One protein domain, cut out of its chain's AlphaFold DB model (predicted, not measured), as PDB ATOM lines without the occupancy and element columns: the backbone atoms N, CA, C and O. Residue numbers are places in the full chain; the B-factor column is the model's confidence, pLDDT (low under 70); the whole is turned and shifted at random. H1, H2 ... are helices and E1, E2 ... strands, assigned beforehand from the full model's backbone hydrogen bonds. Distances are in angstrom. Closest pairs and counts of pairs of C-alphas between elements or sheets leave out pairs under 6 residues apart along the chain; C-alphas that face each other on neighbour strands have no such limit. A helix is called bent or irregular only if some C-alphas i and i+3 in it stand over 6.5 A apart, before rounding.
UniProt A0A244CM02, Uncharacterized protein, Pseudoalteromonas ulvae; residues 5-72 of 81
ATOM      1  N   GLU A   5     -31.357  19.156  45.163       92.31
ATOM      2  CA  GLU A   5     -32.393  18.692  46.067       92.31
ATOM      3  C   GLU A   5     -33.061  19.866  46.780       92.31
ATOM      4  O   GLU A   5     -32.390  20.765  47.290       92.31
ATOM      5  N   ILE A   6     -34.386  19.864  46.830       90.62
ATOM      6  CA  ILE A   6     -35.146  20.843  47.596       90.62
ATOM      7  C   ILE A   6     -35.092  20.441  49.078       90.62
ATOM      8  O   ILE A   6     -35.453  19.310  49.400       90.62
ATOM      9  N   PRO A   7     -34.688  21.345  49.991       90.19
ATOM     10  CA  PRO A   7     -34.688  21.066  51.423       90.19
ATOM     11  C   PRO A   7     -36.057  20.586  51.920       90.19
ATOM     12  O   PRO A   7     -37.070  21.208  51.601       90.19
ATOM     13  N   ASP A   8     -36.089  19.558  52.774       87.06
ATOM     14  CA  ASP A   8     -37.338  18.923  53.239       87.06
ATOM     15  C   ASP A   8     -38.339  19.932  53.835       87.06
ATOM     16  O   ASP A   8     -39.536  19.890  53.555       87.06
ATOM     17  N   LYS A   9     -37.834  20.926  54.577       87.94
ATOM     18  CA  LYS A   9     -38.636  22.020  55.158       87.94
ATOM     19  C   LYS A   9     -39.374  22.882  54.125       87.94
ATOM     20  O   LYS A   9     -40.288  23.616  54.482       87.94
ATOM     21  N   LEU A  10     -38.932  22.866  52.868       87.88
ATOM     22  CA  LEU A  10     -39.521  23.623  51.768       87.88
ATOM     23  C   LEU A  10     -40.467  22.765  50.928       87.88
ATOM     24  O   LEU A  10     -41.364  23.328  50.308       87.88
ATOM     25  N   LEU A  11     -40.343  21.433  50.964       85.06
ATOM     26  CA  LEU A  11     -41.234  20.519  50.241       85.06
ATOM     27  C   LEU A  11     -42.707  20.729  50.613       85.06
ATOM     28  O   LEU A  11     -43.581  20.619  49.762       85.06
ATOM     29  N   VAL A  12     -43.000  21.131  51.851       83.06
ATOM     30  CA  VAL A  12     -44.373  21.457  52.279       83.06
ATOM     31  C   VAL A  12     -44.999  22.603  51.471       83.06
ATOM     32  O   VAL A  12     -46.206  22.601  51.250       83.06
ATOM     33  N   LYS A  13     -44.193  23.552  50.967       82.06
ATOM     34  CA  LYS A  13     -44.666  24.670  50.128       82.06
ATOM     35  C   LYS A  13     -45.038  24.237  48.712       82.06
ATOM     36  O   LYS A  13     -45.674  24.993  47.983       82.06
ATOM     37  N   LEU A  14     -44.615  23.041  48.317       77.69
ATOM     38  CA  LEU A  14     -44.923  22.467  47.021       77.69
ATOM     39  C   LEU A  14     -46.267  21.735  46.998       77.69
ATOM     40  O   LEU A  14     -46.806  21.533  45.918       77.69
ATOM     41  N   GLY A  15     -46.825  21.371  48.154       72.19
ATOM     42  CA  GLY A  15     -48.082  20.626  48.249       72.19
ATOM     43  C   GLY A  15     -47.961  19.139  47.870       72.19
ATOM     44  O   GLY A  15     -47.088  18.731  47.106       72.19
ATOM     45  N   SER A  16     -48.865  18.307  48.406       63.03
ATOM     46  CA  SER A  16     -48.858  16.839  48.223       63.03
ATOM     47  C   SER A  16     -48.999  16.366  46.773       63.03
ATOM     48  O   SER A  16     -48.649  15.228  46.468       63.03
ATOM     49  N   GLU A  17     -49.491  17.221  45.878       58.75
ATOM     50  CA  GLU A  17     -49.756  16.896  44.470       58.75
ATOM     51  C   GLU A  17     -48.485  16.731  43.625       58.75
ATOM     52  O   GLU A  17     -48.556  16.305  42.483       58.75
ATOM     53  N   MET A  18     -47.306  17.050  44.164       62.16
ATOM     54  CA  MET A  18     -46.052  17.038  43.406       62.16
ATOM     55  C   MET A  18     -45.444  15.658  43.114       62.16
ATOM     56  O   MET A  18     -44.350  15.559  42.556       62.16
ATOM     57  N   LYS A  19     -46.103  14.577  43.534       57.00
ATOM     58  CA  LYS A  19     -45.500  13.239  43.545       57.00
ATOM     59  C   LYS A  19     -45.384  12.576  42.170       57.00
ATOM     60  O   LYS A  19     -44.637  11.607  42.081       57.00
ATOM     61  N   MET A  20     -46.078  13.054  41.132       57.62
ATOM     62  CA  MET A  20     -46.132  12.336  39.846       57.62
ATOM     63  C   MET A  20     -45.834  13.168  38.590       57.62
ATOM     64  O   MET A  20     -45.699  12.565  37.532       57.62
ATOM     65  N   ASP A  21     -45.619  14.485  38.688       69.06
ATOM     66  CA  ASP A  21     -45.506  15.348  37.501       69.06
ATOM     67  C   ASP A  21     -44.287  16.285  37.496       69.06
ATOM     68  O   ASP A  21     -43.576  16.474  38.491       69.06
ATOM     69  N   VAL A  22     -44.024  16.857  36.316       76.75
ATOM     70  CA  VAL A  22     -43.081  17.960  36.108       76.75
ATOM     71  C   VAL A  22     -43.785  19.261  36.476       76.75
ATOM     72  O   VAL A  22     -44.855  19.561  35.954       76.75
ATOM     73  N   HIS A  23     -43.178  20.067  37.343       85.31
ATOM     74  CA  HIS A  23     -43.768  21.340  37.756       85.31
ATOM     75  C   HIS A  23     -42.782  22.495  37.654       85.31
ATOM     76  O   HIS A  23     -41.574  22.309  37.800       85.31
ATOM     77  N   TRP A  24     -43.324  23.704  37.523       87.19
ATOM     78  CA  TRP A  24     -42.554  24.940  37.540       87.19
ATOM     79  C   TRP A  24     -42.710  25.684  38.862       87.19
ATOM     80  O   TRP A  24     -43.818  25.892  39.370       87.19
ATOM     81  N   ILE A  25     -41.575  26.091  39.417       89.81
ATOM     82  CA  ILE A  25     -41.488  26.840  40.664       89.81
ATOM     83  C   ILE A  25     -40.588  28.055  40.493       89.81
ATOM     84  O   ILE A  25     -39.686  28.070  39.659       89.81
ATOM     85  N   ASP A  26     -40.782  29.036  41.358       91.12
ATOM     86  CA  ASP A  26     -39.832  30.119  41.549       91.12
ATOM     87  C   ASP A  26     -38.987  29.809  42.789       91.12
ATOM     88  O   ASP A  26     -39.512  29.417  43.840       91.12
ATOM     89  N   VAL A  27     -37.670  29.967  42.667       91.81
ATOM     90  CA  VAL A  27     -36.688  29.709  43.727       91.81
ATOM     91  C   VAL A  27     -36.047  31.031  44.117       91.81
ATOM     92  O   VAL A  27     -35.508  31.719  43.258       91.81
ATOM     93  N   LYS A  28     -36.046  31.380  45.405       92.75
ATOM     94  CA  LYS A  28     -35.238  32.500  45.910       92.75
ATOM     95  C   LYS A  28     -34.098  31.948  46.727       92.75
ATOM     96  O   LYS A  28     -34.278  31.050  47.562       92.75
ATOM     97  N   LEU A  29     -32.941  32.527  46.506       94.56
ATOM     98  CA  LEU A  29     -31.739  32.205  47.234       94.56
ATOM     99  C   LEU A  29     -31.572  33.129  48.445       94.56
ATOM    100  O   LEU A  29     -32.239  34.154  48.589       94.56
ATOM    101  N   LYS A  30     -30.683  32.737  49.355       93.38
ATOM    102  CA  LYS A  30     -30.349  33.501  50.568       93.38
ATOM    103  C   LYS A  30     -29.725  34.867  50.280       93.38
ATOM    104  O   LYS A  30     -29.813  35.742  51.130       93.38
ATOM    105  N   ASP A  31     -29.112  35.037  49.112       93.12
ATOM    106  CA  ASP A  31     -28.537  36.303  48.638       93.12
ATOM    107  C   ASP A  31     -29.602  37.281  48.093       93.12
ATOM    108  O   ASP A  31     -29.278  38.412  47.744       93.12
ATOM    109  N   GLY A  32     -30.872  36.860  48.029       89.38
ATOM    110  CA  GLY A  32     -31.984  37.636  47.483       89.38
ATOM    111  C   GLY A  32     -32.275  37.380  46.001       89.38
ATOM    112  O   GLY A  32     -33.333  37.797  45.532       89.38
ATOM    113  N   SER A  33     -31.407  36.663  45.282       91.38
ATOM    114  CA  SER A  33     -31.599  36.316  43.871       91.38
ATOM    115  C   SER A  33     -32.836  35.440  43.679       91.38
ATOM    116  O   SER A  33     -33.092  34.531  44.473       91.38
ATOM    117  N   VAL A  34     -33.589  35.677  42.601       91.31
ATOM    118  CA  VAL A  34     -34.787  34.901  42.246       91.31
ATOM    119  C   VAL A  34     -34.592  34.229  40.891       91.31
ATOM    120  O   VAL A  34     -34.298  34.884  39.897       91.31
ATOM    121  N   PHE A  35     -34.808  32.919  40.860       91.12
ATOM    122  CA  PHE A  35     -34.770  32.071  39.677       91.12
ATOM    123  C   PHE A  35     -36.195  31.604  39.368       91.12
ATOM    124  O   PHE A  35     -36.700  30.700  40.043       91.12
ATOM    125  N   PRO A  36     -36.878  32.236  38.401       90.38
ATOM    126  CA  PRO A  36     -38.240  31.874  38.049       90.38
ATOM    127  C   PRO A  36     -38.285  30.652  37.126       90.38
ATOM    128  O   PRO A  36     -37.330  30.373  36.394       90.38
ATOM    129  N   LYS A  37     -39.432  29.967  37.101       89.88
ATOM    130  CA  LYS A  37     -39.715  28.843  36.181       89.88
ATOM    131  C   LYS A  37     -38.695  27.692  36.247       89.88
ATOM    132  O   LYS A  37     -38.395  27.046  35.240       89.88
ATOM    133  N   MET A  38     -38.162  27.422  37.433       91.94
ATOM    134  CA  MET A  38     -37.317  26.260  37.686       91.94
ATOM    135  C   MET A  38     -38.161  24.989  37.673       91.94
ATOM    136  O   MET A  38     -39.271  24.957  38.200       91.94
ATOM    137  N   VAL A  39     -37.631  23.939  37.062       91.12
ATOM    138  CA  VAL A  39     -38.324  22.673  36.842       91.12
ATOM    139  C   VAL A  39     -38.048  21.729  37.998       91.12
ATOM    140  O   VAL A  39     -36.889  21.449  38.307       91.12
ATOM    141  N   VAL A  40     -39.115  21.217  38.608       90.38
ATOM    142  CA  VAL A  40     -39.071  20.203  39.661       90.38
ATOM    143  C   VAL A  40     -39.581  18.878  39.123       90.38
ATOM    144  O   VAL A  40     -40.667  18.817  38.545       90.38
ATOM    145  N   ARG A  41     -38.817  17.810  39.366       87.81
ATOM    146  CA  ARG A  41     -39.164  16.428  39.026       87.81
ATOM    147  C   ARG A  41     -39.157  15.536  40.265       87.81
ATOM    148  O   ARG A  41     -38.371  15.738  41.198       87.81
ATOM    149  N   GLY A  42     -40.058  14.551  40.275       82.88
ATOM    150  CA  GLY A  42     -40.227  13.612  41.393       82.88
ATOM    151  C   GLY A  42     -40.582  14.298  42.716       82.88
ATOM    152  O   GLY A  42     -40.269  13.778  43.782       82.88
ATOM    153  N   GLY A  43     -41.133  15.515  42.643       83.94
ATOM    154  CA  GLY A  43     -41.515  16.336  43.790       83.94
ATOM    155  C   GLY A  43     -40.385  16.780  44.721       83.94
ATOM    156  O   GLY A  43     -40.678  17.325  45.779       83.94
ATOM    157  N   ARG A  44     -39.112  16.553  44.367       88.06
ATOM    158  CA  ARG A  44     -37.971  16.797  45.271       88.06
ATOM    159  C   ARG A  44     -36.750  17.417  44.602       88.06
ATOM    160  O   ARG A  44     -35.942  18.037  45.288       88.06
ATOM    161  N   TYR A  45     -36.596  17.271  43.289       90.94
ATOM    162  CA  TYR A  45     -35.367  17.663  42.601       90.94
ATOM    163  C   TYR A  45     -35.614  18.773  41.595       90.94
ATOM    164  O   TYR A  45     -36.436  18.612  40.698       90.94
ATOM    165  N   ILE A  46     -34.854  19.859  41.712       92.31
ATOM    166  CA  ILE A  46     -34.738  20.888  40.683       92.31
ATOM    167  C   ILE A  46     -33.737  20.395  39.639       92.31
ATOM    168  O   ILE A  46     -32.586  20.098  39.976       92.31
ATOM    169  N   THR A  47     -34.172  20.287  38.385       92.69
ATOM    170  CA  THR A  47     -33.370  19.703  37.294       92.69
ATOM    171  C   THR A  47     -32.921  20.710  36.243       92.69
ATOM    172  O   THR A  47     -32.037  20.392  35.457       92.69
ATOM    173  N   GLY A  48     -33.497  21.909  36.222       92.38
ATOM    174  CA  GLY A  48     -33.193  22.931  35.223       92.38
ATOM    175  C   GLY A  48     -34.233  24.042  35.210       92.38
ATOM    176  O   GLY A  48     -34.997  24.202  36.165       92.38
ATOM    177  N   ASN A  49     -34.267  24.803  34.125       91.31
ATOM    178  CA  ASN A  49     -35.250  25.839  33.839       91.31
ATOM    179  C   ASN A  49     -36.238  25.391  32.750       91.31
ATOM    180  O   ASN A  49     -35.925  24.539  31.928       91.31
ATOM    181  N   SER A  50     -37.419  26.011  32.695       87.38
ATOM    182  CA  SER A  50     -38.407  25.816  31.621       87.38
ATOM    183  C   SER A  50     -37.878  26.024  30.194       87.38
ATOM    184  O   SER A  50     -38.476  25.503  29.259       87.38
ATOM    185  N   LEU A  51     -36.798  26.795  30.027       87.00
ATOM    186  CA  LEU A  51     -36.167  27.061  28.731       87.00
ATOM    187  C   LEU A  51     -35.125  26.005  28.333       87.00
ATOM    188  O   LEU A  51     -34.685  25.995  27.185       87.00
ATOM    189  N   ASP A  52     -34.726  25.137  29.261       88.00
ATOM    190  CA  ASP A  52     -33.782  24.061  28.976       88.00
ATOM    191  C   ASP A  52     -34.476  22.918  28.226       88.00
ATOM    192  O   ASP A  52     -35.673  22.664  28.406       88.00
ATOM    193  N   ASN A  53     -33.715  22.173  27.422       85.62
ATOM    194  CA  ASN A  53     -34.230  20.982  26.746       85.62
ATOM    195  C   ASN A  53     -34.760  19.977  27.780       85.62
ATOM    196  O   ASN A  53     -34.030  19.544  28.672       85.62
ATOM    197  N   ASP A  54     -36.045  19.633  27.666       84.56
ATOM    198  CA  ASP A  54     -36.768  18.776  28.620       84.56
ATOM    199  C   ASP A  54     -36.734  19.301  30.079       84.56
ATOM    200  O   ASP A  54     -36.904  18.555  31.042       84.56
ATOM    201  N   GLY A  55     -36.499  20.598  30.298       81.75
ATOM    202  CA  GLY A  55     -36.394  21.157  31.650       81.75
ATOM    203  C   GLY A  55     -35.211  20.605  32.457       81.75
ATOM    204  O   GLY A  55     -35.244  20.587  33.695       81.75
ATOM    205  N   GLN A  56     -34.202  20.088  31.757       88.12
ATOM    206  CA  GLN A  56     -32.983  19.532  32.321       88.12
ATOM    207  C   GLN A  56     -31.796  20.356  31.835       88.12
ATOM    208  O   GLN A  56     -31.492  20.403  30.646       88.12
ATOM    209  N   GLY A  57     -31.105  20.997  32.767       88.38
ATOM    210  CA  GLY A  57     -30.034  21.921  32.439       88.38
ATOM    211  C   GLY A  57     -29.121  22.189  33.618       88.38
ATOM    212  O   GLY A  57     -29.045  21.413  34.575       88.38
ATOM    213  N   ASN A  58     -28.374  23.283  33.519       89.31
ATOM    214  CA  ASN A  58     -27.490  23.700  34.593       89.31
ATOM    215  C   ASN A  58     -28.294  24.438  35.667       89.31
ATOM    216  O   ASN A  58     -28.989  25.408  35.371       89.31
ATOM    217  N   VAL A  59     -28.168  24.009  36.920       91.56
ATOM    218  CA  VAL A  59     -28.773  24.696  38.065       91.56
ATOM    219  C   VAL A  59     -27.664  25.475  38.778       91.56
ATOM    220  O   VAL A  59     -26.826  24.858  39.438       91.56
ATOM    221  N   PRO A  60     -27.617  26.816  38.663       90.88
ATOM    222  CA  PRO A  60     -26.471  27.624  39.090       90.88
ATOM    223  C   PRO A  60     -26.458  27.906  40.604       90.88
ATOM    224  O   PRO A  60     -25.993  28.954  41.044       90.88
ATOM    225  N   PHE A  61     -27.003  27.002  41.415       92.31
ATOM    226  CA  PHE A  61     -27.076  27.141  42.867       92.31
ATOM    227  C   PHE A  61     -27.132  25.776  43.548       92.31
ATOM    228  O   PHE A  61     -27.409  24.754  42.929       92.31
ATOM    229  N   GLN A  62     -26.884  25.758  44.850       93.62
ATOM    230  CA  GLN A  62     -26.940  24.570  45.691       93.62
ATOM    231  C   GLN A  62     -28.178  24.575  46.587       93.62
ATOM    232  O   GLN A  62     -28.732  25.623  46.916       93.62
ATOM    233  N   SER A  63     -28.560  23.390  47.070       93.31
ATOM    234  CA  SER A  63     -29.682  23.204  48.001       93.31
ATOM    235  C   SER A  63     -29.563  24.093  49.247       93.31
ATOM    236  O   SER A  63     -30.527  24.719  49.687       93.31
ATOM    237  N   SER A  64     -28.342  24.226  49.770       93.81
ATOM    238  CA  SER A  64     -28.011  25.036  50.946       93.81
ATOM    239  C   SER A  64     -28.250  26.537  50.750       93.81
ATOM    240  O   SER A  64     -28.412  27.259  51.739       93.81
ATOM    241  N   GLN A  65     -28.279  27.013  49.503       94.31
ATOM    242  CA  GLN A  65     -28.505  28.414  49.156       94.31
ATOM    243  C   GLN A  65     -29.991  28.741  49.016       94.31
ATOM    244  O   GLN A  65     -30.345  29.917  49.040       94.31
ATOM    245  N   ILE A  66     -30.864  27.733  48.917       93.94
ATOM    246  CA  ILE A  66     -32.304  27.933  48.761       93.94
ATOM    247  C   ILE A  66     -32.879  28.492  50.065       93.94
ATOM    248  O   ILE A  66     -32.820  27.863  51.127       93.94
ATOM    249  N   LEU A  67     -33.452  29.691  49.978       93.31
ATOM    250  CA  LEU A  67     -34.132  30.343  51.091       93.31
ATOM    251  C   LEU A  67     -35.599  29.919  51.146       93.31
ATOM    252  O   LEU A  67     -36.107  29.538  52.201       93.31
ATOM    253  N   SER A  68     -36.285  29.982  50.008       91.31
ATOM    254  CA  SER A  68     -37.690  29.610  49.886       91.31
ATOM    255  C   SER A  68     -38.012  29.236  48.436       91.31
ATOM    256  O   SER A  68     -37.198  29.436  47.532       91.31
ATOM    257  N   ILE A  69     -39.190  28.651  48.235       90.88
ATOM    258  CA  ILE A  69     -39.733  28.254  46.936       90.88
ATOM    259  C   ILE A  69     -41.227  28.558  46.882       90.88
ATOM    260  O   ILE A  69     -41.892  28.625  47.921       90.88
ATOM    261  N   ARG A  70     -41.753  28.712  45.669       87.00
ATOM    262  CA  ARG A  70     -43.174  28.948  45.400       87.00
ATOM    263  C   ARG A  70     -43.581  28.224  44.117       87.00
ATOM    264  O   ARG A  70     -42.870  28.316  43.125       87.00
ATOM    265  N   ARG A  71     -44.749  27.573  44.099       84.12
ATOM    266  CA  ARG A  71     -45.383  27.140  42.840       84.12
ATOM    267  C   ARG A  71     -45.769  28.362  42.010       84.12
ATOM    268  O   ARG A  71     -46.357  29.302  42.555       84.12
ATOM    269  N   GLN A  72     -45.483  28.341  40.710       72.06
ATOM    270  CA  GLN A  72     -45.999  29.378  39.822       72.06
ATOM    271  C   GLN A  72     -47.533  29.371  39.895       72.06
ATOM    272  O   GLN A  72     -48.181  28.391  39.542       72.06
TER     273      GLN A  72
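This is residues 5 to 72 of the 81 residues of an uncharacterized protein of Pseudoalteromonas ulvae (UniProt A0A244CM02). A small, strongly twisted and curled sheet of four strands makes the body, and the short helix H1 covers one face of it at the E4 edge. The bent strand E2 turns E3 away from the line of E1 and E4, H2 lies off the sheet, and residues 50 to 65 make a long loop from E3 back to E4 at the other edge. The printed part has 68 residues, with two named helices and four named strands in the order H1, H2, E1, E2, E3, E4; the sheet runs E3, E2, E1, E4, all antiparallel, and the class is mixed, helices and strands. The whole is compact, with a radius of gyration of the C-alphas of 10.7 A and spans of 30 by 27 by 18 A.

H1, residues 8 to 14, is on the sheet at a height over the sheet of 8.2 A. It lies over E4, residues 66 to 71, and runs along the strands, at 13 degrees to E4 on the local plane; their closest C-alphas, of Leu 14 and Arg 71, are 6.3 A apart. H2, residues 16 to 19, is not on the sheet, and H1 and H2 meet only through their link. In H1, 0 of 3 O i to N i+4 pairs are within hydrogen-bond range, beside 3 of 4 O i to N i+3 pairs; H2 is too short for an O i to N i+4 pair. E1, residues 23 to 29, and E2, residues 34 to 41, form a hairpin at 137 degrees, with N 25 and O 38 2.8 A apart. E2 bends by 65 degrees at residue 37. E2 and E3, residues 45 to 49, form a hairpin at 124 degrees, with N 39 and O 48 2.8 A apart. E1, E2 and E3 are a meander, each strand the antiparallel neighbour of the one before. E4 is antiparallel to E1 at 150 degrees, with N 26 and O 70 2.8 A apart. With E4 the four make a Greek key, a meander of three whose first strand is the antiparallel neighbour of the fourth. The edge strands E3 and E4 are apart.

H1 begins at C-alpha 8 (-37.338, 18.923, 53.239) and is 10.4 A long; it is neither bent nor irregular, but only just, with C-alphas 9 and 12 6.4 A apart. H2 is only just irregular, with C-alphas 16 and 19 6.8 A apart. E1 is 18.8 A long, E2 19.3 A and E3 12.0 A. E4 is 14.4 A long and ends at C-alpha 71 (-45.383, 27.140, 42.840).

The two C-alphas farthest apart, of Met 20 and Asp 31, are 31.0 A apart. The printed part has no cut. The link from E3 to E4, 16 residues, is long; the other links are tight. Mean pLDDT of the printed part is 86.2, and residues 16 to 21 are under 70.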